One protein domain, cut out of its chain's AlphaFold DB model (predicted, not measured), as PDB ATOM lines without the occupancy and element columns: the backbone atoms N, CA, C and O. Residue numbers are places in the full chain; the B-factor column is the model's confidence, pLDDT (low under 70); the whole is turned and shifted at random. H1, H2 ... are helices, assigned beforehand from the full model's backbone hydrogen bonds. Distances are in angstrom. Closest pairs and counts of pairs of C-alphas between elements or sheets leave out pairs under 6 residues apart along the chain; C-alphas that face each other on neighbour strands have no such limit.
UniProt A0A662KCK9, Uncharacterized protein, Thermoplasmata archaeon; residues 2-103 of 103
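This is residues 2 to 103 of the 103 residues of an uncharacterized protein of Thermoplasmata archaeon (UniProt A0A662KCK9). A long helical arm, residues 2 to 29 of H1, sticks out from a small body of the H2 and H3 hairpin and its loop; residues 95 to 103, largely of H4, stick out as a shorter arm. The printed part has 102 residues with four named helices, H1 to H4, and no named strand: all helix. It is extended, radius of gyration of the C-alphas 20.5 A, and flat, spanning 69 by 41 by 22 A.

H1, residues 2 to 38, touches H3, residues 71 to 80, with residues 34 to 38 alone; closest C-alphas Leu 38 and Ile 79, 5.2 A. H2, residues 45 to 52, and H3 form a hairpin at a shallow tilt of 21 degrees; closest C-alphas Ala 51 and Val 76, 5.9 A. H4, residues 84 to 102, is apart from H1 and H2. O i to N i+4 pairs are within hydrogen-bond range throughout H1, H2 and H3, and 13 of 15 in H4.

H1 runs 53.7 A from C-alpha 2 at (0.406, 20.364, -8.791). H4 runs 27.9 A to C-alpha 102 at (-22.421, 2.702, 50.744).

The printed part has no cut. The H2 to H3 link is long. No printed residue is under 70 in pLDDT.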
ATOM      1  N   LYS A   2      -0.650  20.937  -9.655       92.00
ATOM      2  CA  LYS A   2       0.406  20.364  -8.791       92.00
ATOM      3  C   LYS A   2       1.150  21.393  -7.925       92.00
ATOM      4  O   LYS A   2       1.292  21.167  -6.736       92.00
ATOM      5  N   ALA A   3       1.536  22.542  -8.484       93.31
ATOM      6  CA  ALA A   3       2.249  23.589  -7.737       93.31
ATOM      7  C   ALA A   3       1.459  24.121  -6.524       93.31
ATOM      8  O   ALA A   3       2.018  24.281  -5.449       93.31
ATOM      9  N   LYS A   4       0.141  24.314  -6.675       94.69
ATOM     10  CA  LYS A   4      -0.735  24.751  -5.575       94.69
ATOM     11  C   LYS A   4      -0.842  23.689  -4.473       94.69
ATOM     12  O   LYS A   4      -0.896  24.036  -3.303       94.69
ATOM     13  N   LEU A   5      -0.863  22.409  -4.851       95.69
ATOM     14  CA  LEU A   5      -0.867  21.301  -3.894       95.69
ATOM     15  C   LEU A   5       0.468  21.202  -3.139       95.69
ATOM     16  O   LEU A   5       0.451  20.991  -1.936       95.69
ATOM     17  N   ILE A   6       1.600  21.394  -3.824       97.38
ATOM     18  CA  ILE A   6       2.931  21.414  -3.193       97.38
ATOM     19  C   ILE A   6       3.007  22.530  -2.144       97.38
ATOM     20  O   ILE A   6       3.319  22.247  -0.995       97.38
ATOM     21  N   GLN A   7       2.618  23.755  -2.508       97.19
ATOM     22  CA  GLN A   7       2.616  24.900  -1.587       97.19
ATOM     23  C   GLN A   7       1.734  24.673  -0.350       97.19
ATOM     24  O   GLN A   7       2.087  25.078   0.754       97.19
ATOM     25  N   GLU A   8       0.579  24.028  -0.523       97.50
ATOM     26  CA  GLU A   8      -0.307  23.700   0.595       97.50
ATOM     27  C   GLU A   8       0.324  22.659   1.532       97.50
ATOM     28  O   GLU A   8       0.274  22.818   2.749       97.50
ATOM     29  N   ILE A   9       0.972  21.628   0.982       97.75
ATOM     30  CA  ILE A   9       1.683  20.619   1.779       97.75
ATOM     31  C   ILE A   9       2.859  21.255   2.537       97.75
ATOM     32  O   ILE A   9       3.025  20.990   3.724       97.75
ATOM     33  N   GLU A  10       3.645  22.121   1.892       97.94
ATOM     34  CA  GLU A  10       4.758  22.840   2.534       97.94
ATOM     35  C   GLU A  10       4.276  23.685   3.721       97.94
ATOM     36  O   GLU A  10       4.864  23.624   4.803       97.94
ATOM     37  N   ARG A  11       3.150  24.395   3.567       97.50
ATOM     38  CA  ARG A  11       2.526  25.149   4.664       97.50
ATOM     39  C   ARG A  11       2.101  24.240   5.821       97.50
ATOM     40  O   ARG A  11       2.268  24.611   6.982       97.50
ATOM     41  N   GLN A  12       1.543  23.066   5.529       97.62
ATOM     42  CA  GLN A  12       1.154  22.109   6.569       97.62
ATOM     43  C   GLN A  12       2.367  21.550   7.314       97.62
ATOM     44  O   GLN A  12       2.309  21.412   8.534       97.62
ATOM     45  N   ILE A  13       3.469  21.278   6.606       98.12
ATOM     46  CA  ILE A  13       4.734  20.859   7.221       98.12
ATOM     47  C   ILE A  13       5.231  21.941   8.181       98.12
ATOM     48  O   ILE A  13       5.520  21.634   9.332       98.12
ATOM     49  N   GLU A  14       5.288  23.201   7.746       97.81
ATOM     50  CA  GLU A  14       5.743  24.312   8.590       97.81
ATOM     51  C   GLU A  14       4.866  24.473   9.841       97.81
ATOM     52  O   GLU A  14       5.379  24.545  10.961       97.81
ATOM     53  N   ALA A  15       3.541  24.458   9.670       96.94
ATOM     54  CA  ALA A  15       2.601  24.558  10.781       96.94
ATOM     55  C   ALA A  15       2.763  23.396  11.776       96.94
ATOM     56  O   ALA A  15       2.821  23.623  12.985       96.94
ATOM     57  N   TYR A  16       2.878  22.159  11.282       96.56
ATOM     58  CA  TYR A  16       3.049  20.979  12.128       96.56
ATOM     59  C   TYR A  16       4.394  20.983  12.860       96.56
ATOM     60  O   TYR A  16       4.436  20.693  14.057       96.56
ATOM     61  N   THR A  17       5.479  21.360  12.176       96.56
ATOM     62  CA  THR A  17       6.805  21.511  12.786       96.56
ATOM     63  C   THR A  17       6.757  22.526  13.917       96.56
ATOM     64  O   THR A  17       7.172  22.206  15.027       96.56
ATOM     65  N   LYS A  18       6.172  23.707  13.687       96.25
ATOM     66  CA  LYS A  18       6.069  24.747  14.716       96.25
ATOM     67  C   LYS A  18       5.292  24.272  15.947       96.25
ATOM     68  O   LYS A  18       5.748  24.470  17.072       96.25
ATOM     69  N   ILE A  19       4.154  23.605  15.739       95.00
ATOM     70  CA  ILE A  19       3.356  23.027  16.833       95.00
ATOM     71  C   ILE A  19       4.200  22.024  17.626       95.00
ATOM     72  O   ILE A  19       4.263  22.093  18.854       95.00
ATOM     73  N   LYS A  20       4.891  21.111  16.937       95.44
ATOM     74  CA  LYS A  20       5.731  20.105  17.595       95.44
ATOM     75  C   LYS A  20       6.905  20.724  18.344       95.44
ATOM     76  O   LYS A  20       7.205  20.281  19.448       95.44
ATOM     77  N   GLU A  21       7.546  21.750  17.798       95.75
ATOM     78  CA  GLU A  21       8.619  22.478  18.478       95.75
ATOM     79  C   GLU A  21       8.138  23.143  19.769       95.75
ATOM     80  O   GLU A  21       8.835  23.091  20.783       95.75
ATOM     81  N   GLU A  22       6.950  23.748  19.760       94.12
ATOM     82  CA  GLU A  22       6.341  24.348  20.949       94.12
ATOM     83  C   GLU A  22       6.000  23.287  22.009       94.12
ATOM     84  O   GLU A  22       6.359  23.457  23.178       94.12
ATOM     85  N   GLU A  23       5.406  22.157  21.613       93.19
ATOM     86  CA  GLU A  23       5.121  21.025  22.509       93.19
ATOM     87  C   GLU A  23       6.398  20.437  23.129       93.19
ATOM     88  O   GLU A  23       6.468  20.191  24.341       93.19
ATOM     89  N   ILE A  24       7.434  20.227  22.309       94.75
ATOM     90  CA  ILE A  24       8.734  19.715  22.752       94.75
ATOM     91  C   ILE A  24       9.375  20.703  23.724       94.75
ATOM     92  O   ILE A  24       9.855  20.295  24.782       94.75
ATOM     93  N   ARG A  25       9.350  22.003  23.411       95.25
ATOM     94  CA  ARG A  25       9.896  23.054  24.278       95.25
ATOM     95  C   ARG A  25       9.204  23.070  25.638       95.25
ATOM     96  O   ARG A  25       9.897  23.044  26.654       95.25
ATOM     97  N   GLY A  26       7.870  23.039  25.659       91.44
ATOM     98  CA  GLY A  26       7.094  22.990  26.900       91.44
ATOM     99  C   GLY A  26       7.384  21.729  27.717       91.44
ATOM    100  O   GLY A  26       7.549  21.789  28.935       91.44
ATOM    101  N   THR A  27       7.545  20.590  27.041       90.81
ATOM    102  CA  THR A  27       7.950  19.336  27.686       90.81
ATOM    103  C   THR A  27       9.333  19.475  28.326       90.81
ATOM    104  O   THR A  27       9.481  19.208  29.515       90.81
ATOM    105  N   ILE A  28      10.338  19.948  27.582       94.25
ATOM    106  CA  ILE A  28      11.710  20.144  28.084       94.25
ATOM    107  C   ILE A  28      11.731  21.077  29.295       94.25
ATOM    108  O   ILE A  28      12.429  20.800  30.270       94.25
ATOM    109  N   GLU A  29      10.984  22.177  29.255       93.88
ATOM    110  CA  GLU A  29      10.899  23.114  30.374       93.88
ATOM    111  C   GLU A  29      10.315  22.451  31.627       93.88
ATOM    112  O   GLU A  29      10.884  22.575  32.715       93.88
ATOM    113  N   LYS A  30       9.248  21.661  31.468       91.12
ATOM    114  CA  LYS A  30       8.659  20.875  32.559       91.12
ATOM    115  C   LYS A  30       9.672  19.899  33.172       91.12
ATOM    116  O   LYS A  30       9.803  19.847  34.392       91.12
ATOM    117  N   TRP A  31      10.444  19.183  32.353       93.00
ATOM    118  CA  TRP A  31      11.500  18.284  32.841       93.00
ATOM    119  C   TRP A  31      12.639  19.031  33.546       93.00
ATOM    120  O   TRP A  31      13.141  18.564  34.567       93.00
ATOM    121  N   LYS A  32      13.037  20.209  33.053       95.44
ATOM    122  CA  LYS A  32      14.041  21.048  33.729       95.44
ATOM    123  C   LYS A  32      13.577  21.451  35.128       95.44
ATOM    124  O   LYS A  32      14.361  21.365  36.071       95.44
ATOM    125  N   LYS A  33      12.304  21.831  35.271       94.88
ATOM    126  CA  LYS A  33      11.690  22.141  36.570       94.88
ATOM    127  C   LYS A  33      11.731  20.937  37.512       94.88
ATOM    128  O   LYS A  33      12.195  21.079  38.637       94.88
ATOM    129  N   MET A  34      11.374  19.740  37.034       94.31
ATOM    130  CA  MET A  34      11.475  18.502  37.827       94.31
ATOM    131  C   MET A  34      12.886  18.259  38.359       94.31
ATOM    132  O   MET A  34      13.071  18.015  39.547       94.31
ATOM    133  N   VAL A  35      13.890  18.356  37.485       96.38
ATOM    134  CA  VAL A  35      15.292  18.164  37.874       96.38
ATOM    135  C   VAL A  35      15.721  19.199  38.914       96.38
ATOM    136  O   VAL A  35      16.478  18.864  39.820       96.38
ATOM    137  N   ASN A  36      15.258  20.444  38.801       96.94
ATOM    138  CA  ASN A  36      15.566  21.479  39.783       96.94
ATOM    139  C   ASN A  36      14.923  21.190  41.142       96.94
ATOM    140  O   ASN A  36      15.603  21.332  42.152       96.94
ATOM    141  N   LEU A  37      13.660  20.754  41.172       97.25
ATOM    142  CA  LEU A  37      12.957  20.396  42.409       97.25
ATOM    143  C   LEU A  37      13.610  19.198  43.109       97.25
ATOM    144  O   LEU A  37      13.866  19.263  44.303       97.25
ATOM    145  N   LEU A  38      13.977  18.154  42.358       96.06
ATOM    146  CA  LEU A  38      14.666  16.970  42.893       96.06
ATOM    147  C   LEU A  38      16.026  17.278  43.537       96.06
ATOM    148  O   LEU A  38      16.522  16.486  44.330       96.06
ATOM    149  N   LYS A  39      16.662  18.397  43.173       96.56
ATOM    150  CA  LYS A  39      17.953  18.821  43.736       96.56
ATOM    151  C   LYS A  39      17.818  19.613  45.036       96.56
ATOM    152  O   LYS A  39      18.840  19.973  45.612       96.56
ATOM    153  N   LYS A  40      16.600  19.959  45.457       96.25
ATOM    154  CA  LYS A  40      16.370  20.753  46.664       96.25
ATOM    155  C   LYS A  40      16.316  19.847  47.888       96.25
ATOM    156  O   LYS A  40      15.562  18.885  47.910       96.25
ATOM    157  N   ASP A  41      17.046  20.219  48.937       93.44
ATOM    158  CA  ASP A  41      16.993  19.512  50.226       93.44
ATOM    159  C   ASP A  41      15.701  19.803  51.008       93.44
ATOM    160  O   ASP A  41      15.265  19.012  51.841       93.44
ATOM    161  N   LYS A  42      15.104  20.978  50.780       95.62
ATOM    162  CA  LYS A  42      13.848  21.417  51.393       95.62
ATOM    163  C   LYS A  42      12.994  22.114  50.349       95.62
ATOM    164  O   LYS A  42      13.504  22.946  49.597       95.62
ATOM    165  N   LEU A  43      11.706  21.800  50.346       96.62
ATOM    166  CA  LEU A  43      10.726  22.403  49.451       96.62
ATOM    167  C   LEU A  43       9.984  23.538  50.155       96.62
ATOM    168  O   LEU A  43       9.645  23.430  51.335       96.62
ATOM    169  N   SER A  44       9.742  24.624  49.426       97.44
ATOM    170  CA  SER A  44       8.772  25.646  49.818       97.44
ATOM    171  C   SER A  44       7.342  25.224  49.441       97.44
ATOM    172  O   SER A  44       7.138  24.281  48.680       97.44
ATOM    173  N   GLU A  45       6.337  25.956  49.921       96.56
ATOM    174  CA  GLU A  45       4.946  25.778  49.464       96.56
ATOM    175  C   GLU A  45       4.796  26.002  47.951       96.56
ATOM    176  O   GLU A  45       4.067  25.281  47.274       96.56
ATOM    177  N   GLU A  46       5.532  26.968  47.392       96.62
ATOM    178  CA  GLU A  46       5.538  27.227  45.949       96.62
ATOM    179  C   GLU A  46       6.139  26.052  45.167       96.62
ATOM    180  O   GLU A  46       5.619  25.682  44.117       96.62
ATOM    181  N   ASP A  47       7.177  25.410  45.709       97.25
ATOM    182  CA  ASP A  47       7.782  24.216  45.114       97.25
ATOM    183  C   ASP A  47       6.811  23.029  45.091       97.25
ATOM    184  O   ASP A  47       6.774  22.269  44.119       97.25
ATOM    185  N   ILE A  48       6.012  22.877  46.150       96.62
ATOM    186  CA  ILE A  48       4.977  21.843  46.240       96.62
ATOM    187  C   ILE A  48       3.879  22.112  45.205       96.62
ATOM    188  O   ILE A  48       3.516  21.200  44.459       96.62
ATOM    189  N   GLU A  49       3.387  23.349  45.103       96.69
ATOM    190  CA  GLU A  49       2.389  23.723  44.093       96.69
ATOM    191  C   GLU A  49       2.938  23.539  42.669       96.69
ATOM    192  O   GLU A  49       2.238  23.030  41.789       96.69
ATOM    193  N   GLU A  50       4.209  23.873  42.429       95.75
ATOM    194  CA  GLU A  50       4.857  23.641  41.140       95.75
ATOM    195  C   GLU A  50       4.944  22.143  40.808       95.75
ATOM    196  O   GLU A  50       4.624  21.743  39.681       95.75
ATOM    197  N   ALA A  51       5.306  21.299  41.779       96.81
ATOM    198  CA  ALA A  51       5.303  19.847  41.613       96.81
ATOM    199  C   ALA A  51       3.889  19.321  41.310       96.81
ATOM    200  O   ALA A  51       3.690  18.545  40.370       96.81
ATOM    201  N   PHE A  52       2.880  19.783  42.050       96.81
ATOM    202  CA  PHE A  52       1.487  19.374  41.860       96.81
ATOM    203  C   PHE A  52       0.954  19.829  40.505       96.81
ATOM    204  O   PHE A  52       0.267  19.056  39.838       96.81
ATOM    205  N   GLY A  53       1.353  21.009  40.025       95.81
ATOM    206  CA  GLY A  53       1.048  21.523  38.689       95.81
ATOM    207  C   GLY A  53       1.387  20.559  37.544       95.81
ATOM    208  O   GLY A  53       0.842  20.680  36.446       95.81
ATOM    209  N   MET A  54       2.253  19.571  37.788       92.81
ATOM    210  CA  MET A  54       2.650  18.561  36.811       92.81
ATOM    211  C   MET A  54       1.691  17.370  36.711       92.81
ATOM    212  O   MET A  54       1.726  16.679  35.684       92.81
ATOM    213  N   LEU A  55       0.877  17.129  37.742       95.56
ATOM    214  CA  LEU A  55      -0.050  16.003  37.853       95.56
ATOM    215  C   LEU A  55      -1.348  16.244  37.073       95.56
ATOM    216  O   LEU A  55      -1.797  17.376  36.885       95.56
ATOM    217  N   CYS A  56      -2.021  15.158  36.690       93.06
ATOM    218  CA  CYS A  56      -3.408  15.237  36.232       93.06
ATOM    219  C   CYS A  56      -4.281  15.840  37.341       93.06
ATOM    220  O   CYS A  56      -4.195  15.409  38.490       93.06
ATOM    221  N   PHE A  57      -5.110  16.832  36.999       95.88
ATOM    222  CA  PHE A  57      -5.944  17.582  37.955       95.88
ATOM    223  C   PHE A  57      -5.168  18.224  39.116       95.88
ATOM    224  O   PHE A  57      -5.766  18.574  40.130       95.88
ATOM    225  N   LYS A  58      -3.844  18.367  38.977       96.50
ATOM    226  CA  LYS A  58      -2.945  18.900  40.003       96.50
ATOM    227  C   LYS A  58      -3.069  18.233  41.379       96.50
ATOM    228  O   LYS A  58      -2.954  18.889  42.407       96.50
ATOM    229  N   SER A  59      -3.367  16.933  41.422       96.25
ATOM    230  CA  SER A  59      -3.647  16.254  42.688       96.25
ATOM    231  C   SER A  59      -3.339  14.761  42.648       96.25
ATOM    232  O   SER A  59      -3.794  14.027  41.767       96.25
ATOM    233  N   LEU A  60      -2.617  14.286  43.669       96.62
ATOM    234  CA  LEU A  60      -2.307  12.863  43.858       96.62
ATOM    235  C   LEU A  60      -3.558  12.011  44.127       96.62
ATOM    236  O   LEU A  60      -3.571  10.812  43.820       96.62
ATOM    237  N   ALA A  61      -4.636  12.618  44.636       94.75
ATOM    238  CA  ALA A  61      -5.899  11.925  44.881       94.75
ATOM    239  C   ALA A  61      -6.506  11.369  43.578       94.75
ATOM    240  O   ALA A  61      -7.067  10.273  43.587       94.75
ATOM    241  N   TYR A  62      -6.307  12.063  42.452       94.56
ATOM    242  CA  TYR A  62      -6.800  11.663  41.127       94.56
ATOM    243  C   TYR A  62      -5.850  10.728  40.365       94.56
ATOM    244  O   TYR A  62      -6.218  10.188  39.320       94.56
ATOM    245  N   CYS A  63      -4.628  10.510  40.855       95.88
ATOM    246  CA  CYS A  63      -3.685   9.612  40.193       95.88
ATOM    247  C   CYS A  63      -4.138   8.140  40.264       95.88
ATOM    248  O   CYS A  63      -4.821   7.722  41.200       95.88
ATOM    249  N   CYS A  64      -3.749   7.344  39.263       94.44
ATOM    250  CA  CYS A  64      -3.930   5.887  39.270       94.44
ATOM    251  C   CYS A  64      -2.955   5.210  40.246       94.44
ATOM    252  O   CYS A  64      -1.912   5.788  40.562       94.44
ATOM    253  N   GLY A  65      -3.254   3.971  40.649       95.00
ATOM    254  CA  GLY A  65      -2.341   3.157  41.450       95.00
ATOM    255  C   GLY A  65      -1.055   2.784  40.698       95.00
ATOM    256  O   GLY A  65      -0.898   3.060  39.500       95.00
ATOM    257  N   LEU A  66      -0.102   2.196  41.425       95.94
ATOM    258  CA  LEU A  66       1.247   1.896  40.930       95.94
ATOM    259  C   LEU A  66       1.265   0.865  39.790       95.94
ATOM    260  O   LEU A  66       2.222   0.816  39.023       95.94
ATOM    261  N   GLU A  67       0.179   0.113  39.596       94.44
ATOM    262  CA  GLU A  67       0.007  -0.807  38.469       94.44
ATOM    263  C   GLU A  67       0.068  -0.109  37.099       94.44
ATOM    264  O   GLU A  67       0.398  -0.737  36.090       94.44
ATOM    265  N   LYS A  68      -0.215   1.202  37.044       95.00
ATOM    266  CA  LYS A  68      -0.040   2.020  35.838       95.00
ATOM    267  C   LYS A  68       1.240   2.844  35.930       95.00
ATOM    268  O   LYS A  68       1.406   3.635  36.857       95.00
ATOM    269  N   LYS A  69       2.103   2.726  34.917       94.69
ATOM    270  CA  LYS A  69       3.329   3.529  34.790       94.69
ATOM    271  C   LYS A  69       2.985   4.986  34.476       94.69
ATOM    272  O   LYS A  69       2.277   5.246  33.503       94.69
ATOM    273  N   CYS A  70       3.491   5.931  35.269       96.00
ATOM    274  CA  CYS A  70       3.270   7.357  35.041       96.00
ATOM    275  C   CYS A  70       4.477   8.178  35.527       96.00
ATOM    276  O   CYS A  70       4.587   8.423  36.728       96.00
ATOM    277  N   PRO A  71       5.327   8.697  34.619       94.25
ATOM    278  CA  PRO A  71       6.538   9.411  35.022       94.25
ATOM    279  C   PRO A  71       6.237  10.666  35.848       94.25
ATOM    280  O   PRO A  71       7.010  11.006  36.734       94.25
ATOM    281  N   TYR A  72       5.105  11.338  35.609       95.38
ATOM    282  CA  TYR A  72       4.716  12.526  36.371       95.38
ATOM    283  C   TYR A  72       4.373  12.202  37.824       95.38
ATOM    284  O   TYR A  72       4.859  12.887  38.714       95.38
ATOM    285  N   ARG A  73       3.570  11.156  38.069       97.19
ATOM    286  CA  ARG A  73       3.249  10.719  39.435       97.19
ATOM    287  C   ARG A  73       4.529  10.320  40.155       97.19
ATOM    288  O   ARG A  73       4.799  10.849  41.222       97.19
ATOM    289  N   ASP A  74       5.308   9.433  39.544       97.12
ATOM    290  CA  ASP A  74       6.475   8.830  40.187       97.12
ATOM    291  C   ASP A  74       7.538   9.898  40.504       97.12
ATOM    292  O   ASP A  74       8.097   9.921  41.597       97.12
ATOM    293  N   THR A  75       7.733  10.866  39.601       96.88
ATOM    294  CA  THR A  75       8.641  11.997  39.843       96.88
ATOM    295  C   THR A  75       8.131  12.918  40.948       96.88
ATOM    296  O   THR A  75       8.922  13.369  41.767       96.88
ATOM    297  N   VAL A  76       6.828  13.209  40.999       97.69
ATOM    298  CA  VAL A  76       6.265  14.073  42.050       97.69
ATOM    299  C   VAL A  76       6.308  13.385  43.413       97.69
ATOM    300  O   VAL A  76       6.673  14.034  44.384       97.69
ATOM    301  N   LEU A  77       6.027  12.081  43.497       98.00
ATOM    302  CA  LEU A  77       6.223  11.316  44.734       98.00
ATOM    303  C   LEU A  77       7.678  11.414  45.212       98.00
ATOM    304  O   LEU A  77       7.911  11.750  46.370       98.00
ATOM    305  N   ALA A  78       8.644  11.239  44.303       97.44
ATOM    306  CA  ALA A  78      10.065  11.377  44.618       97.44
ATOM    307  C   ALA A  78      10.450  12.800  45.065       97.44
ATOM    308  O   ALA A  78      11.174  12.941  46.044       97.44
ATOM    309  N   ILE A  79       9.949  13.847  44.393       97.69
ATOM    310  CA  ILE A  79      10.165  15.252  44.788       97.69
ATOM    311  C   ILE A  79       9.666  15.485  46.215       97.69
ATOM    312  O   ILE A  79      10.370  16.078  47.024       97.69
ATOM    313  N   LEU A  80       8.463  15.004  46.530       97.31
ATOM    314  CA  LEU A  80       7.822  15.207  47.830       97.31
ATOM    315  C   LEU A  80       8.357  14.273  48.925       97.31
ATOM    316  O   LEU A  80       7.950  14.406  50.076       97.31
ATOM    317  N   GLY A  81       9.225  13.318  48.576       97.25
ATOM    318  CA  GLY A  81       9.725  12.301  49.498       97.25
ATOM    319  C   GLY A  81       8.665  11.296  49.962       97.25
ATOM    320  O   GLY A  81       8.854  10.684  51.007       97.25
ATOM    321  N   ILE A  82       7.568  11.132  49.215       97.69
ATOM    322  CA  ILE A  82       6.494  10.180  49.530       97.69
ATOM    323  C   ILE A  82       6.878   8.806  48.986       97.69
ATOM    324  O   ILE A  82       7.145   8.667  47.788       97.69
ATOM    325  N   THR A  83       6.868   7.780  49.836       98.19
ATOM    326  CA  THR A  83       7.169   6.413  49.392       98.19
ATOM    327  C   THR A  83       5.996   5.779  48.645       98.19
ATOM    328  O   THR A  83       4.842   6.214  48.725       98.19
ATOM    329  N   GLU A  84       6.278   4.711  47.901       97.50
ATOM    330  CA  GLU A  84       5.244   3.924  47.228       97.50
ATOM    331  C   GLU A  84       4.222   3.351  48.227       97.50
ATOM    332  O   GLU A  84       3.017   3.366  47.963       97.50
ATOM    333  N   GLU A  85       4.683   2.905  49.398       97.94
ATOM    334  CA  GLU A  85       3.841   2.383  50.474       97.94
ATOM    335  C   GLU A  85       2.926   3.462  51.057       97.94
ATOM    336  O   GLU A  85       1.724   3.227  51.191       97.94
ATOM    337  N   GLU A  86       3.463   4.651  51.351       98.44
ATOM    338  CA  GLU A  86       2.681   5.783  51.861       98.44
ATOM    339  C   GLU A  86       1.612   6.210  50.852       98.44
ATOM    340  O   GLU A  86       0.447   6.419  51.207       98.44
ATOM    341  N   TYR A  87       1.982   6.275  49.568       98.19
ATOM    342  CA  TYR A  87       1.043   6.564  48.493       98.19
ATOM    343  C   TYR A  87      -0.098   5.539  48.462       98.19
ATOM    344  O   TYR A  87      -1.273   5.919  48.477       98.19
ATOM    345  N   LEU A  88       0.217   4.241  48.467       97.38
ATOM    346  CA  LEU A  88      -0.788   3.176  48.465       97.38
ATOM    347  C   LEU A  88      -1.664   3.190  49.724       97.38
ATOM    348  O   LEU A  88      -2.874   2.961  49.624       97.38
ATOM    349  N   GLU A  89      -1.097   3.491  50.891       97.75
ATOM    350  CA  GLU A  89      -1.849   3.589  52.141       97.75
ATOM    351  C   GLU A  89      -2.900   4.706  52.072       97.75
ATOM    352  O   GLU A  89      -4.064   4.488  52.427       97.75
ATOM    353  N   VAL A  90      -2.540   5.882  51.547       97.25
ATOM    354  CA  VAL A  90      -3.488   6.988  51.340       97.25
ATOM    355  C   VAL A  90      -4.595   6.587  50.361       97.25
ATOM    356  O   VAL A  90      -5.774   6.855  50.616       97.25
ATOM    357  N   LYS A  91      -4.257   5.897  49.264       96.44
ATOM    358  CA  LYS A  91      -5.255   5.420  48.290       96.44
ATOM    359  C   LYS A  91      -6.212   4.400  48.908       96.44
ATOM    360  O   LYS A  91      -7.413   4.469  48.645       96.44
ATOM    361  N   LYS A  92      -5.715   3.511  49.772       96.75
ATOM    362  CA  LYS A  92      -6.540   2.559  50.523       96.75
ATOM    363  C   LYS A  92      -7.490   3.272  51.489       96.75
ATOM    364  O   LYS A  92      -8.679   2.968  51.492       96.75
ATOM    365  N   LYS A  93      -7.002   4.259  52.250       96.81
ATOM    366  CA  LYS A  93      -7.844   5.077  53.143       96.81
ATOM    367  C   LYS A  93      -8.959   5.791  52.371       96.81
ATOM    368  O   LYS A  93     -10.096   5.815  52.831       96.81
ATOM    369  N   ALA A  94      -8.662   6.316  51.180       95.75
ATOM    370  CA  ALA A  94      -9.675   6.928  50.320       95.75
ATOM    371  C   ALA A  94     -10.757   5.919  49.879       95.75
ATOM    372  O   ALA A  94     -11.944   6.223  49.974       95.75
ATOM    373  N   ASP A  95     -10.378   4.707  49.456       95.62
ATOM    374  CA  ASP A  95     -11.337   3.635  49.125       95.62
ATOM    375  C   ASP A  95     -12.210   3.253  50.334       95.62
ATOM    376  O   ASP A  95     -13.432   3.145  50.224       95.62
ATOM    377  N   GLU A  96     -11.612   3.128  51.521       97.19
ATOM    378  CA  GLU A  96     -12.344   2.863  52.766       97.19
ATOM    379  C   GLU A  96     -13.371   3.960  53.081       97.19
ATOM    380  O   GLU A  96     -14.479   3.647  53.527       97.19
ATOM    381  N   MET A  97     -13.048   5.232  52.821       96.75
ATOM    382  CA  MET A  97     -13.997   6.342  52.961       96.75
ATOM    383  C   MET A  97     -15.189   6.188  52.012       96.75
ATOM    384  O   MET A  97     -16.326   6.328  52.456       96.75
ATOM    385  N   PHE A  98     -14.967   5.833  50.742       96.62
ATOM    386  CA  PHE A  98     -16.065   5.589  49.801       96.62
ATOM    387  C   PHE A  98     -16.936   4.399  50.218       96.62
ATOM    388  O   PHE A  98     -18.162   4.472  50.143       96.62
ATOM    389  N   ARG A  99     -16.336   3.318  50.725       97.19
ATOM    390  CA  ARG A  99     -17.087   2.147  51.211       97.19
ATOM    391  C   ARG A  99     -18.013   2.473  52.379       97.19
ATOM    392  O   ARG A  99     -19.081   1.876  52.469       97.19
ATOM    393  N   LYS A 100     -17.619   3.409  53.249       97.12
ATOM    394  CA  LYS A 100     -18.449   3.898  54.365       97.12
ATOM    395  C   LYS A 100     -19.646   4.738  53.919       97.12
ATOM    396  O   LYS A 100     -20.532   4.958  54.722       97.12
ATOM    397  N   ILE A 101     -19.673   5.226  52.677       97.56
ATOM    398  CA  ILE A 101     -20.843   5.936  52.130       97.56
ATOM    399  C   ILE A 101     -21.927   4.937  51.700       97.56
ATOM    400  O   ILE A 101     -23.111   5.251  51.729       97.56
ATOM    401  N   ILE A 102     -21.521   3.737  51.276       95.94
ATOM    402  CA  ILE A 102     -22.421   2.702  50.744       95.94
ATOM    403  C   ILE A 102     -23.049   1.857  51.866       95.94
ATOM    404  O   ILE A 102     -24.121   1.287  51.670       95.94
ATOM    405  N   ARG A 103     -22.363   1.731  53.006       73.81
ATOM    406  CA  ARG A 103     -22.797   0.956  54.177       73.81
ATOM    407  C   ARG A 103     -23.382   1.862  55.242       73.81
ATOM    408  O   ARG A 103     -24.381   1.438  55.855       73.81
TER     409      ARG A 103